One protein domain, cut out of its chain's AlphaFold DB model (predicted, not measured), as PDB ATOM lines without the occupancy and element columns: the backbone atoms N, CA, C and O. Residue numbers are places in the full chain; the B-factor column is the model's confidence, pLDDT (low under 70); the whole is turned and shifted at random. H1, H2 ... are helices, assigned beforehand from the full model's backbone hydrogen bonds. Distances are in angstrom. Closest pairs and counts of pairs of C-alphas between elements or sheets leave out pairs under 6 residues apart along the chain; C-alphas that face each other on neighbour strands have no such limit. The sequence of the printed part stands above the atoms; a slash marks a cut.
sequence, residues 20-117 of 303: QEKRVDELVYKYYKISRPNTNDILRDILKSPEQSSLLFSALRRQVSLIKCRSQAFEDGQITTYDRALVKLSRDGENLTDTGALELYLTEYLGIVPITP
ATOM      1  N   GLN A  20      23.341  -3.119 -49.795       86.88
ATOM      2  CA  GLN A  20      23.019  -2.473 -48.520       86.88
ATOM      3  C   GLN A  20      23.600  -3.227 -47.318       86.88
ATOM      4  O   GLN A  20      24.176  -2.596 -46.440       86.88
ATOM      5  N   GLU A  21      23.530  -4.560 -47.286       90.25
ATOM      6  CA  GLU A  21      24.083  -5.352 -46.177       90.25
ATOM      7  C   GLU A  21      25.596  -5.190 -46.049       90.25
ATOM      8  O   GLU A  21      26.112  -5.100 -44.938       90.25
ATOM      9  N   LYS A  22      26.307  -5.080 -47.176       92.25
ATOM     10  CA  LYS A  22      27.748  -4.792 -47.164       92.25
ATOM     11  C   LYS A  22      28.046  -3.433 -46.541       92.25
ATOM     12  O   LYS A  22      28.919  -3.345 -45.688       92.25
ATOM     13  N   ARG A  23      27.278  -2.398 -46.902       93.38
ATOM     14  CA  ARG A  23      27.404  -1.062 -46.294       93.38
ATOM     15  C   ARG A  23      27.099  -1.075 -44.799       93.38
ATOM     16  O   ARG A  23      27.758  -0.375 -44.040       93.38
ATOM     17  N   VAL A  24      26.122  -1.874 -44.370       95.31
ATOM     18  CA  VAL A  24      25.834  -2.071 -42.943       95.31
ATOM     19  C   VAL A  24      27.039  -2.687 -42.245       95.31
ATOM     20  O   VAL A  24      27.454  -2.181 -41.210       95.31
ATOM     21  N   ASP A  25      27.619  -3.750 -42.801       94.56
ATOM     22  CA  ASP A  25      28.786  -4.409 -42.209       94.56
ATOM     23  C   ASP A  25      30.010  -3.469 -42.167       94.56
ATOM     24  O   ASP A  25      30.730  -3.441 -41.170       94.56
ATOM     25  N   GLU A  26      30.209  -2.642 -43.198       94.56
ATOM     26  CA  GLU A  26      31.238  -1.592 -43.234       94.56
ATOM     27  C   GLU A  26      31.022  -0.526 -42.149       94.56
ATOM     28  O   GLU A  26      31.971  -0.162 -41.451       94.56
ATOM     29  N   LEU A  27      29.783  -0.054 -41.963       94.75
ATOM     30  CA  LEU A  27      29.431   0.895 -40.903       94.75
ATOM     31  C   LEU A  27      29.638   0.287 -39.516       94.75
ATOM     32  O   LEU A  27      30.283   0.902 -38.670       94.75
ATOM     33  N   VAL A  28      29.155  -0.933 -39.286       94.69
ATOM     34  CA  VAL A  28      29.357  -1.641 -38.016       94.69
ATOM     35  C   VAL A  28      30.849  -1.773 -37.729       94.69
ATOM     36  O   VAL A  28      31.288  -1.443 -36.635       94.69
ATOM     37  N   TYR A  29      31.654  -2.166 -38.717       94.00
ATOM     38  CA  TYR A  29      33.103  -2.264 -38.558       94.00
ATOM     39  C   TYR A  29      33.767  -0.909 -38.266       94.00
ATOM     40  O   TYR A  29      34.653  -0.837 -37.414       94.00
ATOM     41  N   LYS A  30      33.329   0.170 -38.931       92.44
ATOM     42  CA  LYS A  30      33.806   1.542 -38.679       92.44
ATOM     43  C   LYS A  30      33.591   1.935 -37.217       92.44
ATOM     44  O   LYS A  30      34.542   2.372 -36.575       92.44
ATOM     45  N   TYR A  31      32.378   1.762 -36.699       91.69
ATOM     46  CA  TYR A  31      32.027   2.185 -35.340       91.69
ATOM     47  C   TYR A  31      32.502   1.202 -34.262       91.69
ATOM     48  O   TYR A  31      32.840   1.627 -33.164       91.69
ATOM     49  N   TYR A  32      32.660  -0.085 -34.582       89.56
ATOM     50  CA  TYR A  32      33.248  -1.073 -33.670       89.56
ATOM     51  C   TYR A  32      34.728  -0.794 -33.365       89.56
ATOM     52  O   TYR A  32      35.217  -1.089 -32.277       89.56
ATOM     53  N   LYS A  33      35.461  -0.197 -34.314       87.25
ATOM     54  CA  LYS A  33      36.861   0.206 -34.106       87.25
ATOM     55  C   LYS A  33      37.033   1.387 -33.161       87.25
ATOM     56  O   LYS A  33      38.157   1.638 -32.715       87.25
ATOM     57  N   ILE A  34      35.969   2.136 -32.890       82.06
ATOM     58  CA  ILE A  34      36.038   3.322 -32.043       82.06
ATOM     59  C   ILE A  34      36.237   2.852 -30.607       82.06
ATOM     60  O   ILE A  34      35.321   2.418 -29.914       82.06
ATOM     61  N   SER A  35      37.491   2.898 -30.178       68.50
ATOM     62  CA  SER A  35      37.880   2.587 -28.810       68.50
ATOM     63  C   SER A  35      37.668   3.815 -27.920       68.50
ATOM     64  O   SER A  35      37.781   4.949 -28.385       68.50
ATOM     65  N   ARG A  36      37.451   3.601 -26.613       61.03
ATOM     66  CA  ARG A  36      37.315   4.663 -25.592       61.03
ATOM     67  C   ARG A  36      38.331   5.829 -25.666       61.03
ATOM     68  O   ARG A  36      37.923   6.932 -25.330       61.03
ATOM     69  N   PRO A  37      39.609   5.674 -26.071       60.34
ATOM     70  CA  PRO A  37      40.516   6.822 -26.230       60.34
ATOM     71  C   PRO A  37      40.214   7.745 -27.425       60.34
ATOM     72  O   PRO A  37      40.735   8.858 -27.451       60.34
ATOM     73  N   ASN A  38      39.369   7.333 -28.375       64.62
ATOM     74  CA  ASN A  38      39.027   8.089 -29.589       64.62
ATOM     75  C   ASN A  38      37.556   8.549 -29.623       64.62
ATOM     76  O   ASN A  38      37.071   8.951 -30.675       64.62
ATOM     77  N   THR A  39      36.831   8.463 -28.504       72.12
ATOM     78  CA  THR A  39      35.444   8.954 -28.413       72.12
ATOM     79  C   THR A  39      35.361  10.462 -28.467       72.12
ATOM     80  O   THR A  39      36.247  11.140 -27.943       72.12
ATOM     81  N   ASN A  40      34.244  10.946 -29.009       78.62
ATOM     82  CA  ASN A  40      33.856  12.348 -29.001       78.62
ATOM     83  C   ASN A  40      33.910  12.942 -27.581       78.62
ATOM     84  O   ASN A  40      33.412  12.342 -26.623       78.62
ATOM     85  N   ASP A  41      34.488  14.137 -27.449       84.44
ATOM     86  CA  ASP A  41      34.595  14.851 -26.172       84.44
ATOM     87  C   ASP A  41      33.223  15.116 -25.543       84.44
ATOM     88  O   ASP A  41      33.076  15.034 -24.324       84.44
ATOM     89  N   ILE A  42      32.198  15.344 -26.371       87.44
ATOM     90  CA  ILE A  42      30.811  15.509 -25.927       87.44
ATOM     91  C   ILE A  42      30.303  14.205 -25.307       87.44
ATOM     92  O   ILE A  42      29.760  14.227 -24.207       87.44
ATOM     93  N   LEU A  43      30.536  13.056 -25.953       89.00
ATOM     94  CA  LEU A  43      30.139  11.758 -25.403       89.00
ATOM     95  C   LEU A  43      30.832  11.490 -24.062       89.00
ATOM     96  O   LEU A  43      30.193  11.034 -23.116       89.00
ATOM     97  N   ARG A  44      32.126  11.811 -23.948       88.75
ATOM     98  CA  ARG A  44      32.858  11.674 -22.678       88.75
ATOM     99  C   ARG A  44      32.286  12.555 -21.579       88.75
ATOM    100  O   ARG A  44      32.274  12.125 -20.430       88.75
ATOM    101  N   ASP A  45      31.858  13.767 -21.911       88.31
ATOM    102  CA  ASP A  45      31.267  14.701 -20.953       88.31
ATOM    103  C   ASP A  45      29.933  14.167 -20.410       88.31
ATOM    104  O   ASP A  45      29.754  14.064 -19.198       88.31
ATOM    105  N   ILE A  46      29.050  13.696 -21.298       89.50
ATOM    106  CA  ILE A  46      27.751  13.104 -20.931       89.50
ATOM    107  C   ILE A  46      27.926  11.897 -20.023       89.50
ATOM    108  O   ILE A  46      27.219  11.753 -19.030       89.50
ATOM    109  N   LEU A  47      28.860  11.007 -20.368       90.12
ATOM    110  CA  LEU A  47      29.064   9.761 -19.634       90.12
ATOM    111  C   LEU A  47      29.591   9.989 -18.207       90.12
ATOM    112  O   LEU A  47      29.521   9.067 -17.398       90.12
ATOM    113  N   LYS A  48      30.079  11.193 -17.869       90.88
ATOM    114  CA  LYS A  48      30.397  11.572 -16.480       90.88
ATOM    115  C   LYS A  48      29.146  11.876 -15.657       90.88
ATOM    116  O   LYS A  48      29.188  11.733 -14.437       90.88
ATOM    117  N   SER A  49      28.058  12.303 -16.297       92.25
ATOM    118  CA  SER A  49      26.792  12.605 -15.632       92.25
ATOM    119  C   SER A  49      25.861  11.384 -15.672       92.25
ATOM    120  O   SER A  49      25.394  10.987 -16.747       92.25
ATOM    121  N   PRO A  50      25.540  10.767 -14.518       91.50
ATOM    122  CA  PRO A  50      24.668   9.596 -14.490       91.50
ATOM    123  C   PRO A  50      23.261   9.926 -15.005       91.50
ATOM    124  O   PRO A  50      22.662   9.132 -15.727       91.50
ATOM    125  N   GLU A  51      22.755  11.125 -14.720       91.50
ATOM    126  CA  GLU A  51      21.441  11.566 -15.183       91.50
ATOM    127  C   GLU A  51      21.394  11.706 -16.707       91.50
ATOM    128  O   GLU A  51      20.550  11.085 -17.358       91.50
ATOM    129  N   GLN A  52      22.338  12.449 -17.295       91.06
ATOM    130  CA  GLN A  52      22.380  12.666 -18.744       91.06
ATOM    131  C   GLN A  52      22.649  11.365 -19.506       91.06
ATOM    132  O   GLN A  52      22.010  11.109 -20.526       91.06
ATOM    133  N   SER A  53      23.539  10.509 -18.993       93.25
ATOM    134  CA  SER A  53      23.778   9.187 -19.582       93.25
ATOM    135  C   SER A  53      22.521   8.307 -19.551       93.25
ATOM    136  O   SER A  53      22.210   7.657 -20.548       93.25
ATOM    137  N   SER A  54      21.735   8.344 -18.467       93.81
ATOM    138  CA  SER A  54      20.481   7.586 -18.372       93.81
ATOM    139  C   SER A  54      19.433   8.051 -19.388       93.81
ATOM    140  O   SER A  54      18.754   7.222 -19.998       93.81
ATOM    141  N   LEU A  55      19.337   9.366 -19.616       93.94
ATOM    142  CA  LEU A  55      18.456   9.950 -20.624       93.94
ATOM    143  C   LEU A  55      18.920   9.582 -22.036       93.94
ATOM    144  O   LEU A  55      18.097   9.168 -22.848       93.94
ATOM    145  N   LEU A  56      20.228   9.623 -22.308       94.12
ATOM    146  CA  LEU A  56      20.789   9.193 -23.590       94.12
ATOM    147  C   LEU A  56      20.502   7.710 -23.869       94.12
ATOM    148  O   LEU A  56      20.089   7.358 -24.973       94.12
ATOM    149  N   PHE A  57      20.667   6.834 -22.873       94.69
ATOM    150  CA  PHE A  57      20.346   5.411 -23.016       94.69
ATOM    151  C   PHE A  57      18.849   5.184 -23.231       94.69
ATOM    152  O   PHE A  57      18.475   4.344 -24.048       94.69
ATOM    153  N   SER A  58      17.990   5.941 -22.543       93.56
ATOM    154  CA  SER A  58      16.542   5.918 -22.775       93.56
ATOM    155  C   SER A  58      16.205   6.307 -24.216       93.56
ATOM    156  O   SER A  58      15.474   5.580 -24.891       93.56
ATOM    157  N   ALA A  59      16.817   7.384 -24.715       94.19
ATOM    158  CA  ALA A  59      16.647   7.861 -26.084       94.19
ATOM    159  C   ALA A  59      17.046   6.811 -27.116       94.19
ATOM    160  O   ALA A  59      16.299   6.502 -28.047       94.19
ATOM    161  N   LEU A  60      18.227   6.223 -26.918       95.31
ATOM    162  CA  LEU A  60      18.757   5.193 -27.794       95.31
ATOM    163  C   LEU A  60      17.864   3.949 -27.780       95.31
ATOM    164  O   LEU A  60      17.528   3.421 -28.840       95.31
ATOM    165  N   ARG A  61      17.425   3.504 -26.597       95.12
ATOM    166  CA  ARG A  61      16.502   2.371 -26.461       95.12
ATOM    167  C   ARG A  61      15.204   2.631 -27.213       95.12
ATOM    168  O   ARG A  61      14.763   1.773 -27.971       95.12
ATOM    169  N   ARG A  62      14.613   3.814 -27.031       93.75
ATOM    170  CA  ARG A  62      13.393   4.224 -27.731       93.75
ATOM    171  C   ARG A  62      13.599   4.205 -29.243       93.75
ATOM    172  O   ARG A  62      12.769   3.641 -29.952       93.75
ATOM    173  N   GLN A  63      14.715   4.747 -29.732       95.50
ATOM    174  CA  GLN A  63      15.044   4.736 -31.157       95.50
ATOM    175  C   GLN A  63      15.143   3.308 -31.709       95.50
ATOM    176  O   GLN A  63      14.543   3.007 -32.739       95.50
ATOM    177  N   VAL A  64      15.850   2.414 -31.015       96.44
ATOM    178  CA  VAL A  64      15.982   1.008 -31.424       96.44
ATOM    179  C   VAL A  64      14.623   0.303 -31.431       96.44
ATOM    180  O   VAL A  64      14.309  -0.397 -32.391       96.44
ATOM    181  N   SER A  65      13.778   0.531 -30.423       95.06
ATOM    182  CA  SER A  65      12.413  -0.009 -30.399       95.06
ATOM    183  C   SER A  65      11.585   0.466 -31.596       95.06
ATOM    184  O   SER A  65      10.946  -0.350 -32.254       95.06
ATOM    185  N   LEU A  66      11.645   1.759 -31.933       95.12
ATOM    186  CA  LEU A  66      10.940   2.310 -33.094       95.12
ATOM    187  C   LEU A  66      11.426   1.702 -34.413       95.12
ATOM    188  O   LEU A  66      10.610   1.417 -35.285       95.12
ATOM    189  N   ILE A  67      12.735   1.476 -34.556       96.69
ATOM    190  CA  ILE A  67      13.305   0.800 -35.727       96.69
ATOM    191  C   ILE A  67      12.766  -0.629 -35.833       96.69
ATOM    192  O   ILE A  67      12.393  -1.056 -36.923       96.69
ATOM    193  N   LYS A  68      12.694  -1.364 -34.717       95.31
ATOM    194  CA  LYS A  68      12.227  -2.760 -34.685       95.31
ATOM    195  C   LYS A  68      10.741  -2.908 -35.022       95.31
ATOM    196  O   LYS A  68      10.351  -3.952 -35.529       95.31
ATOM    197  N   CYS A  69       9.930  -1.876 -34.791       96.19
ATOM    198  CA  CYS A  69       8.517  -1.863 -35.182       96.19
ATOM    199  C   CYS A  69       8.294  -1.680 -36.695       96.19
ATOM    200  O   CYS A  69       7.165  -1.816 -37.162       96.19
ATOM    201  N   ARG A  70       9.336  -1.341 -37.459       95.00
ATOM    202  CA  ARG A  70       9.266  -1.126 -38.909       95.00
ATOM    203  C   ARG A  70       9.680  -2.375 -39.671       95.00
ATOM    204  O   ARG A  70      10.399  -3.231 -39.145       95.00
ATOM    205  N   SER A  71       9.280  -2.451 -40.938       94.94
ATOM    206  CA  SER A  71       9.768  -3.502 -41.824       94.94
ATOM    207  C   SER A  71      11.291  -3.479 -41.898       94.94
ATOM    208  O   SER A  71      11.914  -2.444 -42.131       94.94
ATOM    209  N   GLN A  72      11.882  -4.655 -41.700       93.38
ATOM    210  CA  GLN A  72      13.323  -4.858 -41.761       93.38
ATOM    211  C   GLN A  72      13.812  -5.141 -43.193       93.38
ATOM    212  O   GLN A  72      15.012  -5.326 -43.402       93.38
ATOM    213  N   ALA A  73      12.917  -5.211 -44.178       90.50
ATOM    214  CA  ALA A  73      13.287  -5.323 -45.582       90.50
ATOM    215  C   ALA A  73      13.725  -3.948 -46.111       90.50
ATOM    216  O   ALA A  73      13.040  -2.946 -45.905       90.50
ATOM    217  N   PHE A  74      14.873  -3.877 -46.791       89.75
ATOM    218  CA  PHE A  74      15.341  -2.608 -47.366       89.75
ATOM    219  C   PHE A  74      14.458  -2.151 -48.529       89.75
ATOM    220  O   PHE A  74      14.382  -0.960 -48.821       89.75
ATOM    221  N   GLU A  75      13.805  -3.103 -49.187       90.81
ATOM    222  CA  GLU A  75      12.877  -2.909 -50.293       90.81
ATOM    223  C   GLU A  75      11.671  -2.058 -49.884       90.81
ATOM    224  O   GLU A  75      11.178  -1.273 -50.691       90.81
ATOM    225  N   ASP A  76      11.259  -2.151 -48.618       91.44
ATOM    226  CA  ASP A  76      10.111  -1.419 -48.082       91.44
ATOM    227  C   ASP A  76      10.453   0.035 -47.725       91.44
ATOM    228  O   ASP A  76       9.565   0.825 -47.411       91.44
ATOM    229  N   GLY A  77      11.740   0.404 -47.732       90.50
ATOM    230  CA  GLY A  77      12.199   1.776 -47.491       90.50
ATOM    231  C   GLY A  77      11.936   2.314 -46.078       90.50
ATOM    232  O   GLY A  77      12.126   3.504 -45.842       90.50
ATOM    233  N   GLN A  78      11.513   1.469 -45.133       94.56
ATOM    234  CA  GLN A  78      11.169   1.896 -43.769       94.56
ATOM    235  C   GLN A  78      12.377   1.987 -42.825       94.56
ATOM    236  O   GLN A  78      12.285   2.604 -41.761       94.56
ATOM    237  N   ILE A  79      13.500   1.369 -43.201       95.38
ATOM    238  CA  ILE A  79      14.758   1.421 -42.454       95.38
ATOM    239  C   ILE A  79      15.923   1.806 -43.361       95.38
ATOM    240  O   ILE A  79      15.992   1.456 -44.540       95.38
ATOM    241  N   THR A  80      16.881   2.511 -42.780       94.88
ATOM    242  CA  THR A  80      18.132   2.908 -43.419       94.88
ATOM    243  C   THR A  80      19.270   1.940 -43.087       94.88
ATOM    244  O   THR A  80      19.176   1.076 -42.210       94.88
ATOM    245  N   THR A  81      20.406   2.094 -43.771       95.69
ATOM    246  CA  THR A  81      21.636   1.373 -43.405       95.69
ATOM    247  C   THR A  81      22.125   1.734 -42.004       95.69
ATOM    248  O   THR A  81      22.719   0.884 -41.342       95.69
ATOM    249  N   TYR A  82      21.857   2.958 -41.539       96.50
ATOM    250  CA  TYR A  82      22.213   3.401 -40.193       96.50
ATOM    251  C   TYR A  82      21.340   2.723 -39.142       96.50
ATOM    252  O   TYR A  82      21.877   2.229 -38.157       96.50
ATOM    253  N   ASP A  83      20.038   2.574 -39.407       96.75
ATOM    254  CA  ASP A  83      19.110   1.865 -38.516       96.75
ATOM    255  C   ASP A  83      19.551   0.418 -38.296       96.75
ATOM    256  O   ASP A  83      19.701  -0.039 -37.162       96.75
ATOM    257  N   ARG A  84      19.864  -0.294 -39.385       95.19
ATOM    258  CA  ARG A  84      20.360  -1.674 -39.317       95.19
ATOM    259  C   ARG A  84      21.706  -1.771 -38.582       95.19
ATOM    260  O   ARG A  84      21.939  -2.743 -37.865       95.19
ATOM    261  N   ALA A  85      22.598  -0.797 -38.769       96.19
ATOM    262  CA  ALA A  85      23.891  -0.757 -38.085       96.19
ATOM    263  C   ALA A  85      23.734  -0.467 -36.584       96.19
ATOM    264  O   ALA A  85      24.375  -1.132 -35.772       96.19
ATOM    265  N   LEU A  86      22.844   0.458 -36.213       96.31
ATOM    266  CA  LEU A  86      22.543   0.809 -34.826       96.31
ATOM    267  C   LEU A  86      21.969  -0.390 -34.063       96.31
ATOM    268  O   LEU A  86      22.418  -0.692 -32.959       96.31
ATOM    269  N   VAL A  87      21.029  -1.118 -34.673       96.00
ATOM    270  CA  VAL A  87      20.461  -2.355 -34.109       96.00
ATOM    271  C   VAL A  87      21.552  -3.412 -33.894       96.00
ATOM    272  O   VAL A  87      21.646  -3.981 -32.809       96.00
ATOM    273  N   LYS A  88      22.443  -3.625 -34.876       94.88
ATOM    274  CA  LYS A  88      23.565  -4.573 -34.739       94.88
ATOM    275  C   LYS A  88      24.550  -4.176 -33.632       94.88
ATOM    276  O   LYS A  88      24.941  -5.029 -32.840       94.88
ATOM    277  N   LEU A  89      24.962  -2.907 -33.571       94.06
ATOM    278  CA  LEU A  89      25.926  -2.417 -32.571       94.06
ATOM    279  C   LEU A  89      25.346  -2.458 -31.152       94.06
ATOM    280  O   LEU A  89      26.027  -2.867 -30.216       94.06
ATOM    281  N   SER A  90      24.067  -2.108 -31.006       93.88
ATOM    282  CA  SER A  90      23.362  -2.131 -29.719       93.88
ATOM    283  C   SER A  90      22.902  -3.525 -29.279       93.88
ATOM    284  O   SER A  90      22.255  -3.637 -28.238       93.88
ATOM    285  N   ARG A  91      23.215  -4.587 -30.040       92.75
ATOM    286  CA  ARG A  91      22.720  -5.959 -29.810       92.75
ATOM    287  C   ARG A  91      21.199  -5.976 -29.630       92.75
ATOM    288  O   ARG A  91      20.693  -6.308 -28.567       92.75
ATOM    289  N   ASP A  92      20.481  -5.494 -30.641       89.56
ATOM    290  CA  ASP A  92      19.012  -5.421 -30.667       89.56
ATOM    291  C   ASP A  92      18.372  -4.547 -29.571       89.56
ATOM    292  O   ASP A  92      17.168  -4.658 -29.302       89.56
ATOM    293  N   GLY A  93      19.163  -3.640 -28.988       87.44
ATOM    294  CA  GLY A  93      18.768  -2.731 -27.910       87.44
ATOM    295  C   GLY A  93      19.120  -3.227 -26.504       87.44
ATOM    296  O   GLY A  93      18.766  -2.563 -25.528       87.44
ATOM    297  N   GLU A  94      19.812  -4.363 -26.384       89.38
ATOM    298  CA  GLU A  94      20.232  -4.932 -25.098       89.38
ATOM    299  C   GLU A  94      21.475  -4.240 -24.528       89.38
ATOM    300  O   GLU A  94      21.567  -4.023 -23.319       89.38
ATOM    301  N   ASN A  95      22.427  -3.849 -25.384       90.50
ATOM    302  CA  ASN A  95      23.665  -3.197 -24.966       90.50
ATOM    303  C   ASN A  95      23.726  -1.733 -25.417       90.50
ATOM    304  O   ASN A  95      24.236  -1.405 -26.486       90.50
ATOM    305  N   LEU A  96      23.253  -0.844 -24.548       89.75
ATOM    306  CA  LEU A  96      23.222   0.607 -24.780       89.75
ATOM    307  C   LEU A  96      24.496   1.321 -24.306       89.75
ATOM    308  O   LEU A  96      24.658   2.513 -24.540       89.75
ATOM    309  N   THR A  97      25.393   0.595 -23.636       90.88
ATOM    310  CA  THR A  97      26.684   1.121 -23.160       90.88
ATOM    311  C   THR A  97      27.795   0.980 -24.198       90.88
ATOM    312  O   THR A  97      28.918   1.445 -23.977       90.88
ATOM    313  N   ASP A  98      27.494   0.329 -25.326       91.25
ATOM    314  CA  ASP A  98      28.444   0.157 -26.411       91.25
ATOM    315  C   ASP A  98      28.853   1.516 -26.983       91.25
ATOM    316  O   ASP A  98      28.032   2.326 -27.415       91.25
ATOM    317  N   THR A  99      30.157   1.769 -26.965       91.25
ATOM    318  CA  THR A  99      30.716   3.054 -27.376       91.25
ATOM    319  C   THR A  99      30.494   3.317 -28.863       91.25
ATOM    320  O   THR A  99      30.200   4.449 -29.238       91.25
ATOM    321  N   GLY A 100      30.570   2.280 -29.703       92.25
ATOM    322  CA  GLY A 100      30.314   2.399 -31.134       92.25
ATOM    323  C   GLY A 100      28.853   2.728 -31.429       92.25
ATOM    324  O   GLY A 100      28.582   3.576 -32.276       92.25
ATOM    325  N   ALA A 101      27.912   2.110 -30.707       94.19
ATOM    326  CA  ALA A 101      26.486   2.417 -30.822       94.19
ATOM    327  C   ALA A 101      26.169   3.869 -30.425       94.19
ATOM    328  O   ALA A 101      25.436   4.553 -31.138       94.19
ATOM    329  N   LEU A 102      26.741   4.344 -29.313       94.06
ATOM    330  CA  LEU A 102      26.556   5.719 -28.841       94.06
ATOM    331  C   LEU A 102      27.152   6.735 -29.817       94.06
ATOM    332  O   LEU A 102      26.494   7.714 -30.152       94.06
ATOM    333  N   GLU A 103      28.362   6.483 -30.310       93.25
ATOM    334  CA  GLU A 103      29.012   7.360 -31.282       93.25
ATOM    335  C   GLU A 103      28.207   7.422 -32.588       93.25
ATOM    336  O   GLU A 103      27.911   8.516 -33.056       93.25
ATOM    337  N   LEU A 104      27.763   6.270 -33.117       94.62
ATOM    338  CA  LEU A 104      26.909   6.215 -34.310       94.62
ATOM    339  C   LEU A 104      25.617   7.012 -34.101       94.62
ATOM    340  O   LEU A 104      25.192   7.743 -34.996       94.62
ATOM    341  N   TYR A 105      24.999   6.889 -32.926       95.31
ATOM    342  CA  TYR A 105      23.784   7.625 -32.593       95.31
ATOM    343  C   TYR A 105      24.015   9.142 -32.588       95.31
ATOM    344  O   TYR A 105      23.279   9.882 -33.242       95.31
ATOM    345  N   LEU A 106      25.067   9.615 -31.918       93.44
ATOM    346  CA  LEU A 106      25.388  11.041 -31.885       93.44
ATOM    347  C   LEU A 106      25.696  11.590 -33.285       93.44
ATOM    348  O   LEU A 106      25.177  12.642 -33.655       93.44
ATOM    349  N   THR A 107      26.504  10.883 -34.076       93.44
ATOM    350  CA  THR A 107      26.964  11.390 -35.373       93.44
ATOM    351  C   THR A 107      25.893  11.313 -36.453       93.44
ATOM    352  O   THR A 107      25.720  12.275 -37.193       93.44
ATOM    353  N   GLU A 108      25.179  10.188 -36.561       93.44
ATOM    354  CA  GLU A 108      24.262   9.938 -37.683       93.44
ATOM    355  C   GLU A 108      22.818  10.358 -37.373       93.44
ATOM    356  O   GLU A 108      22.102  10.763 -38.285       93.44
ATOM    357  N   TYR A 109      22.378  10.296 -36.107       93.69
ATOM    358  CA  TYR A 109      21.005  10.669 -35.729       93.69
ATOM    359  C   TYR A 109      20.909  12.081 -35.165       93.69
ATOM    360  O   TYR A 109      19.968  12.797 -35.497       93.69
ATOM    361  N   LEU A 110      21.863  12.494 -34.325       93.06
ATOM    362  CA  LEU A 110      21.865  13.850 -33.760       93.06
ATOM    363  C   LEU A 110      22.684  14.844 -34.595       93.06
ATOM    364  O   LEU A 110      22.633  16.043 -34.336       93.06
ATOM    365  N   GLY A 111      23.442  14.373 -35.592       90.38
ATOM    366  CA  GLY A 111      24.280  15.232 -36.434       90.38
ATOM    367  C   GLY A 111      25.476  15.848 -35.698       90.38
ATOM    368  O   GLY A 111      26.059  16.830 -36.160       90.38
ATOM    369  N   ILE A 112      25.857  15.294 -34.545       90.31
ATOM    370  CA  ILE A 112      26.993  15.755 -33.742       90.31
ATOM    371  C   ILE A 112      28.253  15.075 -34.278       90.31
ATOM    372  O   ILE A 112      28.717  14.058 -33.764       90.31
ATOM    373  N   VAL A 113      28.786  15.622 -35.367       87.00
ATOM    374  CA  VAL A 113      30.023  15.141 -35.988       87.00
ATOM    375  C   VAL A 113      31.259  15.693 -35.265       87.00
ATOM    376  O   VAL A 113      31.168  16.725 -34.603       87.00
ATOM    377  N   PRO A 114      32.448  15.079 -35.419       78.44
ATOM    378  CA  PRO A 114      33.674  15.559 -34.766       78.44
ATOM    379  C   PRO A 114      34.081  17.002 -35.111       78.44
ATOM    380  O   PRO A 114      34.853  17.613 -34.382       78.44
ATOM    381  N   ILE A 115      33.590  17.542 -36.232       77.31
ATOM    382  CA  ILE A 115      33.873  18.913 -36.696       77.31
ATOM    383  C   ILE A 115      32.896  19.923 -36.063       77.31
ATOM    384  O   ILE A 115      33.136  21.129 -36.103       77.31
ATOM    385  N   THR A 116      31.789  19.456 -35.477       80.31
ATOM    386  CA  THR A 116      30.781  20.327 -34.871       80.31
ATOM    387  C   THR A 116      31.393  21.082 -33.688       80.31
ATOM    388  O   THR A 116      31.979  20.450 -32.805       80.31
ATOM    389  N   PRO A 117      31.243  22.421 -33.618       85.75
ATOM    390  CA  PRO A 117      31.669  23.193 -32.461       85.75
ATOM    391  C   PRO A 117      31.088  22.611 -31.171       85.75
ATOM    392  O   PRO A 117      29.887  22.352 -31.090       85.75
TER     393      PRO A 117
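What this domain is: This is residues 20 to 117 of the 303 residues of an uncharacterized protein of Petromyces alliaceus (UniProt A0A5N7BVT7). A short helical hairpin, H4 and H5, makes the middle of this domain, with the long helix H3 along one side of it and H1 along the opposite side, both crossing the hairpin steeply. H2 stands at one end and makes a corner with H3, while the long link of residues 69 to 80 loops round at the other end. The printed part has 98 residues with five named helices, H1 to H5 in chain order, and no named strand; the class is all helix. The whole is compact, with a radius of gyration of the C-alphas of 13.3 A, and elongated in outline, spanning 40 by 24 by 23 A.

How they stand to each other: The longest helix, H3, residues 50 to 68, touches H4, residues 81 to 89, with residues 64 to 67 alone. Their closest C-alphas, of Val 64 and Val 87, are 6.2 A apart, and the helices run opposite ways at a steep tilt of 59 degrees. H4 is the hub, touching three other helices. It forms a helical hairpin with H5, residues 99 to 109, at a shallow tilt of 21 degrees; the closest C-alphas, of Leu 89 and Ala 101, are 5.2 A apart. H3 and H5 are close but not clearly touching, with the C-alphas of Leu 60 and Tyr 105 closest at 7.4 A. H1, residues 20 to 32, touches H4 at a steep tilt of 48 degrees, the same way, and the closest C-alphas, of Val 24 and Ala 85, are 5.4 A apart. H1 touches H5 with residues 31 to 32 alone, the C-alphas of Tyr 31 and Gly 100 being closest at 4.5 A. H1 and H3 are apart. H2, residues 41 to 48, and H3 touch only at the corner by their link, and only just, with 3 pairs of C-alphas within 8 A; the closest, of Leu 47 and Ser 53, are 5.3 A apart. In H1, H2, H3, H4 and H5 every O i to N i+4 pair is within hydrogen-bond range.

Where its parts are: H3 is 26.7 A long, from C-alpha 50 at (24.668, 9.596, -14.490) to C-alpha 68. H1 is 18.1 A long and begins at C-alpha 20, (23.019, -2.473, -48.520). H2 measures 11.1 A and H4 12.3 A. H5 is 14.9 A long and ends at C-alpha 109, (21.005, 10.669, -35.729).

The domain as a whole: The two C-alphas farthest apart, of Lys 48 and Glu 75, are 40.7 A apart. The printed part has no cut. The link from H3 to H4 is long, with 12 residues, and that from H2 to H3 is tight. The mean pLDDT of the printed part is 90.6; residues 35 to 38 are under 70.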